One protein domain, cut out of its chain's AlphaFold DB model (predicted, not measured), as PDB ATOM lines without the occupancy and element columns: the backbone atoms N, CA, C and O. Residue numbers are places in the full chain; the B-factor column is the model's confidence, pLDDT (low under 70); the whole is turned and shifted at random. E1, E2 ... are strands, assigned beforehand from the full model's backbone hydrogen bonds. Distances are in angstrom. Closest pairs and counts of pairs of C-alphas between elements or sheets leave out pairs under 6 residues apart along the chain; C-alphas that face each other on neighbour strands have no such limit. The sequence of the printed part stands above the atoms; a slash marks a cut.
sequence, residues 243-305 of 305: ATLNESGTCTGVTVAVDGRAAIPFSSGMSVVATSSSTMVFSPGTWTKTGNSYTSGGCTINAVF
ATOM      1  N   ALA A 243      43.421  14.827 -41.331       80.69
ATOM      2  CA  ALA A 243      44.821  14.578 -41.596       80.69
ATOM      3  C   ALA A 243      45.228  15.338 -42.859       80.69
ATOM      4  O   ALA A 243      44.703  15.091 -43.947       80.69
ATOM      5  N   THR A 244      46.189  16.244 -42.730       88.31
ATOM      6  CA  THR A 244      46.880  16.815 -43.887       88.31
ATOM      7  C   THR A 244      48.032  15.896 -44.257       88.31
ATOM      8  O   THR A 244      48.939  15.663 -43.457       88.31
ATOM      9  N   LEU A 245      47.987  15.348 -45.466       90.94
ATOM     10  CA  LEU A 245      48.994  14.426 -45.967       90.94
ATOM     11  C   LEU A 245      50.049  15.204 -46.753       90.94
ATOM     12  O   LEU A 245      49.774  15.734 -47.828       90.94
ATOM     13  N   ASN A 246      51.267  15.257 -46.224       92.62
ATOM     14  CA  ASN A 246      52.393  15.940 -46.859       92.62
ATOM     15  C   ASN A 246      53.410  14.920 -47.359       92.62
ATOM     16  O   ASN A 246      53.826  14.044 -46.600       92.62
ATOM     17  N   GLU A 247      53.830  15.040 -48.616       92.56
ATOM     18  CA  GLU A 247      54.862  14.163 -49.165       92.56
ATOM     19  C   GLU A 247      56.278  14.707 -48.951       92.56
ATOM     20  O   GLU A 247      56.511  15.916 -48.925       92.56
ATOM     21  N   SER A 248      57.241  13.796 -48.875       90.06
ATOM     22  CA  SER A 248      58.637  14.051 -49.203       90.06
ATOM     23  C   SER A 248      59.154  12.945 -50.129       90.06
ATOM     24  O   SER A 248      58.918  11.757 -49.903       90.06
ATOM     25  N   GLY A 249      59.839  13.339 -51.206       88.25
ATOM     26  CA  GLY A 249      60.251  12.433 -52.286       88.25
ATOM     27  C   GLY A 249      59.311  12.484 -53.495       88.25
ATOM     28  O   GLY A 249      58.667  13.499 -53.740       88.25
ATOM     29  N   THR A 250      59.271  11.409 -54.283       88.88
ATOM     30  CA  THR A 250      58.479  11.332 -55.525       88.88
ATOM     31  C   THR A 250      57.363  10.298 -55.371       88.88
ATOM     32  O   THR A 250      57.618   9.101 -55.467       88.88
ATOM     33  N   CYS A 251      56.125  10.744 -55.130       89.19
ATOM     34  CA  CYS A 251      54.976   9.870 -54.848       89.19
ATOM     35  C   CYS A 251      53.969   9.797 -56.010       89.19
ATOM     36  O   CYS A 251      52.754   9.892 -55.826       89.19
ATOM     37  N   THR A 252      54.457   9.650 -57.243       90.38
ATOM     38  CA  THR A 252      53.597   9.654 -58.436       90.38
ATOM     39  C   THR A 252      52.714   8.406 -58.506       90.38
ATOM     40  O   THR A 252      53.197   7.284 -58.387       90.38
ATOM     41  N   GLY A 253      51.413   8.600 -58.750       90.94
ATOM     42  CA  GLY A 253      50.454   7.503 -58.933       90.94
ATOM     43  C   GLY A 253      49.997   6.828 -57.639       90.94
ATOM     44  O   GLY A 253      49.362   5.777 -57.698       90.94
ATOM     45  N   VAL A 254      50.304   7.417 -56.479       93.06
ATOM     46  CA  VAL A 254      49.817   6.921 -55.192       93.06
ATOM     47  C   VAL A 254      48.328   7.240 -55.041       93.06
ATOM     48  O   VAL A 254      47.844   8.293 -55.446       93.06
ATOM     49  N   THR A 255      47.591   6.316 -54.445       93.75
ATOM     50  CA  THR A 255      46.215   6.481 -53.984       93.75
ATOM     51  C   THR A 255      46.168   6.209 -52.489       93.75
ATOM     52  O   THR A 255      46.962   5.416 -51.977       93.75
ATOM     53  N   VAL A 256      45.249   6.867 -51.791       93.31
ATOM     54  CA  VAL A 256      45.030   6.694 -50.355       93.31
ATOM     55  C   VAL A 256      43.597   6.244 -50.103       93.31
ATOM     56  O   VAL A 256      42.648   6.832 -50.618       93.31
ATOM     57  N   ALA A 257      43.443   5.195 -49.303       84.88
ATOM     58  CA  ALA A 257      42.179   4.758 -48.731       84.88
ATOM     59  C   ALA A 257      42.252   4.928 -47.211       84.88
ATOM     60  O   ALA A 257      43.220   4.497 -46.583       84.88
ATOM     61  N   VAL A 258      41.233   5.553 -46.622       83.12
ATOM     62  CA  VAL A 258      41.135   5.765 -45.171       83.12
ATOM     63  C   VAL A 258      39.975   4.940 -44.636       83.12
ATOM     64  O   VAL A 258      38.861   5.069 -45.141       83.12
ATOM     65  N   ASP A 259      40.225   4.093 -43.640       78.81
ATOM     66  CA  ASP A 259      39.210   3.302 -42.931       78.81
ATOM     67  C   ASP A 259      38.274   2.521 -43.875       78.81
ATOM     68  O   ASP A 259      37.054   2.510 -43.723       78.81
ATOM     69  N   GLY A 260      38.854   1.899 -44.908       70.81
ATOM     70  CA  GLY A 260      38.124   1.085 -45.889       70.81
ATOM     71  C   GLY A 260      37.297   1.874 -46.914       70.81
ATOM     72  O   GLY A 260      36.566   1.267 -47.696       70.81
ATOM     73  N   ARG A 261      37.400   3.210 -46.946       73.56
ATOM     74  CA  ARG A 261      36.770   4.050 -47.980       73.56
ATOM     75  C   ARG A 261      37.444   3.860 -49.341       73.56
ATOM     76  O   ARG A 261      38.584   3.409 -49.428       73.56
ATOM     77  N   ALA A 262      36.733   4.239 -50.406       75.44
ATOM     78  CA  ALA A 262      37.255   4.190 -51.769       75.44
ATOM     79  C   ALA A 262      38.580   4.958 -51.881       75.44
ATOM     80  O   ALA A 262      38.706   6.069 -51.364       75.44
ATOM     81  N   ALA A 263      39.556   4.351 -52.560       86.12
ATOM     82  CA  ALA A 263      40.861   4.957 -52.755       86.12
ATOM     83  C   ALA A 263      40.740   6.203 -53.645       86.12
ATOM     84  O   ALA A 263      40.115   6.157 -54.706       86.12
ATOM     85  N   ILE A 264      41.355   7.302 -53.218       89.56
ATOM     86  CA  ILE A 264      41.425   8.553 -53.977       89.56
ATOM     87  C   ILE A 264      42.871   8.832 -54.396       89.56
ATOM     88  O   ILE A 264      43.787   8.459 -53.659       89.56
ATOM     89  N   PRO A 265      43.108   9.468 -55.558       93.94
ATOM     90  CA  PRO A 265      44.447   9.897 -55.951       93.94
ATOM     91  C   PRO A 265      45.075  10.782 -54.875       93.94
ATOM     92  O   PRO A 265      44.446  11.725 -54.395       93.94
ATOM     93  N   PHE A 266      46.305  10.458 -54.491       92.06
ATOM     94  CA  PHE A 266      47.067  11.239 -53.534       92.06
ATOM     95  C   PHE A 266      47.630  12.502 -54.199       92.06
ATOM     96  O   PHE A 266      48.141  12.454 -55.319       92.06
ATOM     97  N   SER A 267      47.582  13.622 -53.480       90.75
ATOM     98  CA  SER A 267      48.313  14.845 -53.811       90.75
ATOM     99  C   SER A 267      48.882  15.460 -52.538       90.75
ATOM    100  O   SER A 267      48.178  15.541 -51.531       90.75
ATOM    101  N   SER A 268      50.127  15.934 -52.577       92.06
ATOM    102  CA  SER A 268      50.733  16.608 -51.426       92.06
ATOM    103  C   SER A 268      49.903  17.806 -50.960       92.06
ATOM    104  O   SER A 268      49.399  18.579 -51.776       92.06
ATOM    105  N   GLY A 269      49.740  17.938 -49.644       86.44
ATOM    106  CA  GLY A 269      48.902  18.954 -49.012       86.44
ATOM    107  C   GLY A 269      47.408  18.622 -49.013       86.44
ATOM    108  O   GLY A 269      46.610  19.452 -48.582       86.44
ATOM    109  N   MET A 270      46.998  17.435 -49.479       87.31
ATOM    110  CA  MET A 270      45.592  17.047 -49.415       87.31
ATOM    111  C   MET A 270      45.145  16.817 -47.974       87.31
ATOM    112  O   MET A 270      45.846  16.214 -47.160       87.31
ATOM    113  N   SER A 271      43.925  17.246 -47.698       85.62
ATOM    114  CA  SER A 271      43.229  16.974 -46.453       85.62
ATOM    115  C   SER A 271      42.344  15.745 -46.625       85.62
ATOM    116  O   SER A 271      41.491  15.706 -47.514       85.62
ATOM    117  N   VAL A 272      42.528  14.747 -45.767       81.44
ATOM    118  CA  VAL A 272      41.651  13.580 -45.679       81.44
ATOM    119  C   VAL A 272      41.013  13.526 -44.303       81.44
ATOM    120  O   VAL A 272      41.621  13.891 -43.303       81.44
ATOM    121  N   VAL A 273      39.767  13.066 -44.251       74.50
ATOM    122  CA  VAL A 273      39.075  12.840 -42.982       74.50
ATOM    123  C   VAL A 273      39.651  11.572 -42.357       74.50
ATOM    124  O   VAL A 273      39.350  10.480 -42.839       74.50
ATOM    125  N   ALA A 274      40.512  11.728 -41.353       73.44
ATOM    126  CA  ALA A 274      41.243  10.660 -40.678       73.44
ATOM    127  C   ALA A 274      41.707  11.132 -39.291       73.44
ATOM    128  O   ALA A 274      42.147  12.269 -39.143       73.44
ATOM    129  N   THR A 275      41.691  10.248 -38.297       70.88
ATOM    130  CA  THR A 275      42.295  10.483 -36.976       70.88
ATOM    131  C   THR A 275      43.660   9.829 -36.848       70.88
ATOM    132  O   THR A 275      44.030   8.963 -37.641       70.88
ATOM    133  N   SER A 276      44.391  10.157 -35.778       69.56
ATOM    134  CA  SER A 276      45.647   9.476 -35.424       69.56
ATOM    135  C   SER A 276      45.508   7.951 -35.284       69.56
ATOM    136  O   SER A 276      46.486   7.219 -35.465       69.56
ATOM    137  N   SER A 277      44.292   7.461 -35.021       69.44
ATOM    138  CA  SER A 277      43.942   6.040 -34.975       69.44
ATOM    139  C   SER A 277      43.418   5.467 -36.297       69.44
ATOM    140  O   SER A 277      43.336   4.242 -36.410       69.44
ATOM    141  N   SER A 278      43.106   6.296 -37.297       75.62
ATOM    142  CA  SER A 278      42.632   5.837 -38.603       75.62
ATOM    143  C   SER A 278      43.660   4.956 -39.309       75.62
ATOM    144  O   SER A 278      44.881   5.166 -39.284       75.62
ATOM    145  N   THR A 279      43.130   3.957 -40.002       82.00
ATOM    146  CA  THR A 279      43.876   3.072 -40.887       82.00
ATOM    147  C   THR A 279      43.981   3.711 -42.266       82.00
ATOM    148  O   THR A 279      43.000   3.827 -42.994       82.00
ATOM    149  N   MET A 280      45.186   4.147 -42.632       87.31
ATOM    150  CA  MET A 280      45.478   4.645 -43.976       87.31
ATOM    151  C   MET A 280      46.239   3.589 -44.760       87.31
ATOM    152  O   MET A 280      47.285   3.108 -44.320       87.31
ATOM    153  N   VAL A 281      45.700   3.235 -45.920       89.25
ATOM    154  CA  VAL A 281      46.300   2.285 -46.853       89.25
ATOM    155  C   VAL A 281      46.671   3.044 -48.115       89.25
ATOM    156  O   VAL A 281      45.820   3.682 -48.736       89.25
ATOM    157  N   PHE A 282      47.942   2.964 -48.489       93.06
ATOM    158  CA  PHE A 282      48.472   3.579 -49.698       93.06
ATOM    159  C   PHE A 282      48.762   2.508 -50.750       93.06
ATOM    160  O   PHE A 282      49.156   1.388 -50.421       93.06
ATOM    161  N   SER A 283      48.551   2.841 -52.020       92.69
ATOM    162  CA  SER A 283      48.747   1.940 -53.162       92.69
ATOM    163  C   SER A 283      49.237   2.736 -54.375       92.69
ATOM    164  O   SER A 283      48.781   3.866 -54.530       92.69
ATOM    165  N   PRO A 284      50.109   2.201 -55.250       90.94
ATOM    166  CA  PRO A 284      50.641   0.834 -55.250       90.94
ATOM    167  C   PRO A 284      51.806   0.620 -54.268       90.94
ATOM    168  O   PRO A 284      52.435   1.566 -53.793       90.94
ATOM    169  N   GLY A 285      52.104  -0.650 -53.984       87.38
ATOM    170  CA  GLY A 285      53.288  -1.080 -53.230       87.38
ATOM    171  C   GLY A 285      53.049  -1.396 -51.750       87.38
ATOM    172  O   GLY A 285      51.946  -1.257 -51.227       87.38
ATOM    173  N   THR A 286      54.111  -1.849 -51.082       90.38
ATOM    174  CA  THR A 286      54.103  -2.176 -49.650       90.38
ATOM    175  C   THR A 286      54.606  -0.978 -48.859       90.38
ATOM    176  O   THR A 286      55.764  -0.589 -48.990       90.38
ATOM    177  N   TRP A 287      53.743  -0.408 -48.026       93.00
ATOM    178  CA  TRP A 287      54.064   0.767 -47.224       93.00
ATOM    179  C   TRP A 287      54.421   0.376 -45.796       93.00
ATOM    180  O   TRP A 287      53.712  -0.400 -45.158       93.00
ATOM    181  N   THR A 288      55.509   0.946 -45.284       94.12
ATOM    182  CA  THR A 288      55.927   0.766 -43.892       94.12
ATOM    183  C   THR A 288      55.474   1.973 -43.078       94.12
ATOM    184  O   THR A 288      55.832   3.105 -43.409       94.12
ATOM    185  N   LYS A 289      54.677   1.737 -42.029       92.25
ATOM    186  CA  LYS A 289      54.208   2.776 -41.103       92.25
ATOM    187  C   LYS A 289      55.171   2.906 -39.922       92.25
ATOM    188  O   LYS A 289      55.374   1.941 -39.189       92.25
ATOM    189  N   THR A 290      55.673   4.117 -39.696       91.38
ATOM    190  CA  THR A 290      56.478   4.485 -38.524       91.38
ATOM    191  C   THR A 290      55.885   5.752 -37.914       91.38
ATOM    192  O   THR A 290      56.062   6.849 -38.438       91.38
ATOM    193  N   GLY A 291      55.130   5.609 -36.822       89.12
ATOM    194  CA  GLY A 291      54.349   6.718 -36.265       89.12
ATOM    195  C   GLY A 291      53.297   7.215 -37.263       89.12
ATOM    196  O   GLY A 291      52.476   6.428 -37.738       89.12
ATOM    197  N   ASN A 292      53.351   8.506 -37.599       88.50
ATOM    198  CA  ASN A 292      52.456   9.138 -38.577       88.50
ATOM    199  C   ASN A 292      53.052   9.203 -39.998       88.50
ATOM    200  O   ASN A 292      52.465   9.819 -40.887       88.50
ATOM    201  N   SER A 293      54.211   8.581 -40.212       91.44
ATOM    202  CA  SER A 293      54.908   8.555 -41.497       91.44
ATOM    203  C   SER A 293      54.727   7.205 -42.186       91.44
ATOM    204  O   SER A 293      54.897   6.150 -41.573       91.44
ATOM    205  N   TYR A 294      54.421   7.240 -43.478       94.25
ATOM    206  CA  TYR A 294      54.257   6.080 -44.347       94.25
ATOM    207  C   TYR A 294      55.337   6.129 -45.420       94.25
ATOM    208  O   TYR A 294      55.442   7.124 -46.129       94.25
ATOM    209  N   THR A 295      56.147   5.080 -45.551       94.31
ATOM    210  CA  THR A 295      57.287   5.058 -46.485       94.31
ATOM    211  C   THR A 295      57.214   3.887 -47.461       94.31
ATOM    212  O   THR A 295      56.904   2.762 -47.064       94.31
ATOM    213  N   SER A 296      57.502   4.148 -48.739       95.38
ATOM    214  CA  SER A 296      57.601   3.138 -49.801       95.38
ATOM    215  C   SER A 296      58.450   3.660 -50.962       95.38
ATOM    216  O   SER A 296      58.196   4.744 -51.476       95.38
ATOM    217  N   GLY A 297      59.472   2.905 -51.384       86.94
ATOM    218  CA  GLY A 297      60.202   3.168 -52.635       86.94
ATOM    219  C   GLY A 297      60.803   4.576 -52.793       86.94
ATOM    220  O   GLY A 297      60.884   5.067 -53.913       86.94
ATOM    221  N   GLY A 298      61.197   5.240 -51.700       88.69
ATOM    222  CA  GLY A 298      61.722   6.616 -51.723       88.69
ATOM    223  C   GLY A 298      60.658   7.720 -51.643       88.69
ATOM    224  O   GLY A 298      61.008   8.896 -51.579       88.69
ATOM    225  N   CYS A 299      59.377   7.359 -51.590       93.31
ATOM    226  CA  CYS A 299      58.283   8.244 -51.219       93.31
ATOM    227  C   CYS A 299      57.990   8.117 -49.716       93.31
ATOM    228  O   CYS A 299      57.900   7.011 -49.176       93.31
ATOM    229  N   THR A 300      57.819   9.255 -49.045       95.25
ATOM    230  CA  THR A 300      57.352   9.341 -47.658       95.25
ATOM    231  C   THR A 300      56.116  10.225 -47.599       95.25
ATOM    232  O   THR A 300      56.151  11.352 -48.076       95.25
ATOM    233  N   ILE A 301      55.035   9.749 -46.988       93.88
ATOM    234  CA  ILE A 301      53.823  10.528 -46.727       93.88
ATOM    235  C   ILE A 301      53.680  10.693 -45.218       93.88
ATOM    236  O   ILE A 301      53.596   9.712 -44.483       93.88
ATOM    237  N   ASN A 302      53.651  11.935 -44.753       93.69
ATOM    238  CA  ASN A 302      53.454  12.284 -43.354       93.69
ATOM    239  C   ASN A 302      52.013  12.736 -43.148       93.69
ATOM    240  O   ASN A 302      51.583  13.720 -43.750       93.69
ATOM    241  N   ALA A 303      51.285  12.034 -42.285       88.81
ATOM    242  CA  ALA A 303      49.966  12.450 -41.841       88.81
ATOM    243  C   ALA A 303      50.093  13.405 -40.651       88.81
ATOM    244  O   ALA A 303      50.574  13.031 -39.581       88.81
ATOM    245  N   VAL A 304      49.669  14.648 -40.840       86.44
ATOM    246  CA  VAL A 304      49.566  15.634 -39.762       86.44
ATOM    247  C   VAL A 304      48.102  15.705 -39.356       86.44
ATOM    248  O   VAL A 304      47.291  16.169 -40.151       86.44
ATOM    249  N   PHE A 305      47.790  15.185 -38.171       77.50
ATOM    250  CA  PHE A 305      46.460  15.228 -37.559       77.50
ATOM    251  C   PHE A 305      46.277  16.507 -36.749       77.50
ATOM    252  O   PHE A 305      47.289  16.958 -36.160       77.50
TER     253      PHE A 305
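This is residues 243 to 305 of the 305 residues of the protein "Slr1931 protein" of Synechocystis sp. (strain PCC 6803 / Kazusa) (UniProt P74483). The strands ring a small, rounded body like a barrel that is not closed: a strongly twisted, curled sheet, in the order E3, E1, E7, E6, E5, makes most of the wall, and the pair E2 and E4 stands across its open side. Gaps remain between E2 and E3 and between E4 and E5. The printed part has 63 residues, with no named helix and seven named strands, E1 to E7 along the chain; both sheets are antiparallel, and the class is all strand, although these strands hold 31 of the 63 residues. It is compact, with a radius of gyration of the C-alphas of 10.2 A and spans of 25 by 22 by 20 A.

Begin with E1, residues 243 to 248, an inner strand of the five-stranded sheet. Its antiparallel neighbour E7, residues 299 to 304, has N 302 2.8 A from O 246, within hydrogen-bond range. Its other antiparallel neighbour is the edge strand E3, residues 270 to 273, where N 243 and O 272 are 2.8 A apart. Next look at E2, residues 255 to 258, antiparallel to E4, residues 280 to 283, at 158 degrees between directions; N 257 and O 281 are 2.9 A apart. Residues 255 to 256 of E2 also pair antiparallel with residues 264 to 265. The closest C-alphas of E2 and E3, those of Val 258 and Val 273, are 7.7 A apart. The edge strand E5, residues 288 to 290, and E6, residues 293 to 296, form a hairpin, with N 295 and O 288 2.9 A apart. E6 and E7 form another, with N 301 and O 294 2.8 A apart. E5, E6 and E7 are a meander, each strand the antiparallel neighbour of the one before. E4 and E6 are near each other, with 6 pairs of C-alphas within 10 A, while E4 and E5 are apart.

Find C-alpha 243 at (44.821, 14.578, -41.596); from there E1 runs 15.8 A to C-alpha 248. E2 is 10.2 A long, E3 and E4 10.1 A each, E5 6.6 A and E6 10.3 A. E4 begins at C-alpha 280, (45.478, 4.645, -43.976). E7 runs 16.2 A and ends at C-alpha 304, (49.566, 15.634, -39.762).

The two C-alphas farthest apart, those of Thr 250 and Ser 277, are 25.7 A apart, while those of Ala 243 and Phe 305, the first and last printed, are 4.4 A apart. The printed part has no cut and ends at the chain's last residue. The link from E2 to E3, 11 residues, is long. The model's mean pLDDT over the printed part is 87.1, and residues 276 to 277 are under 70.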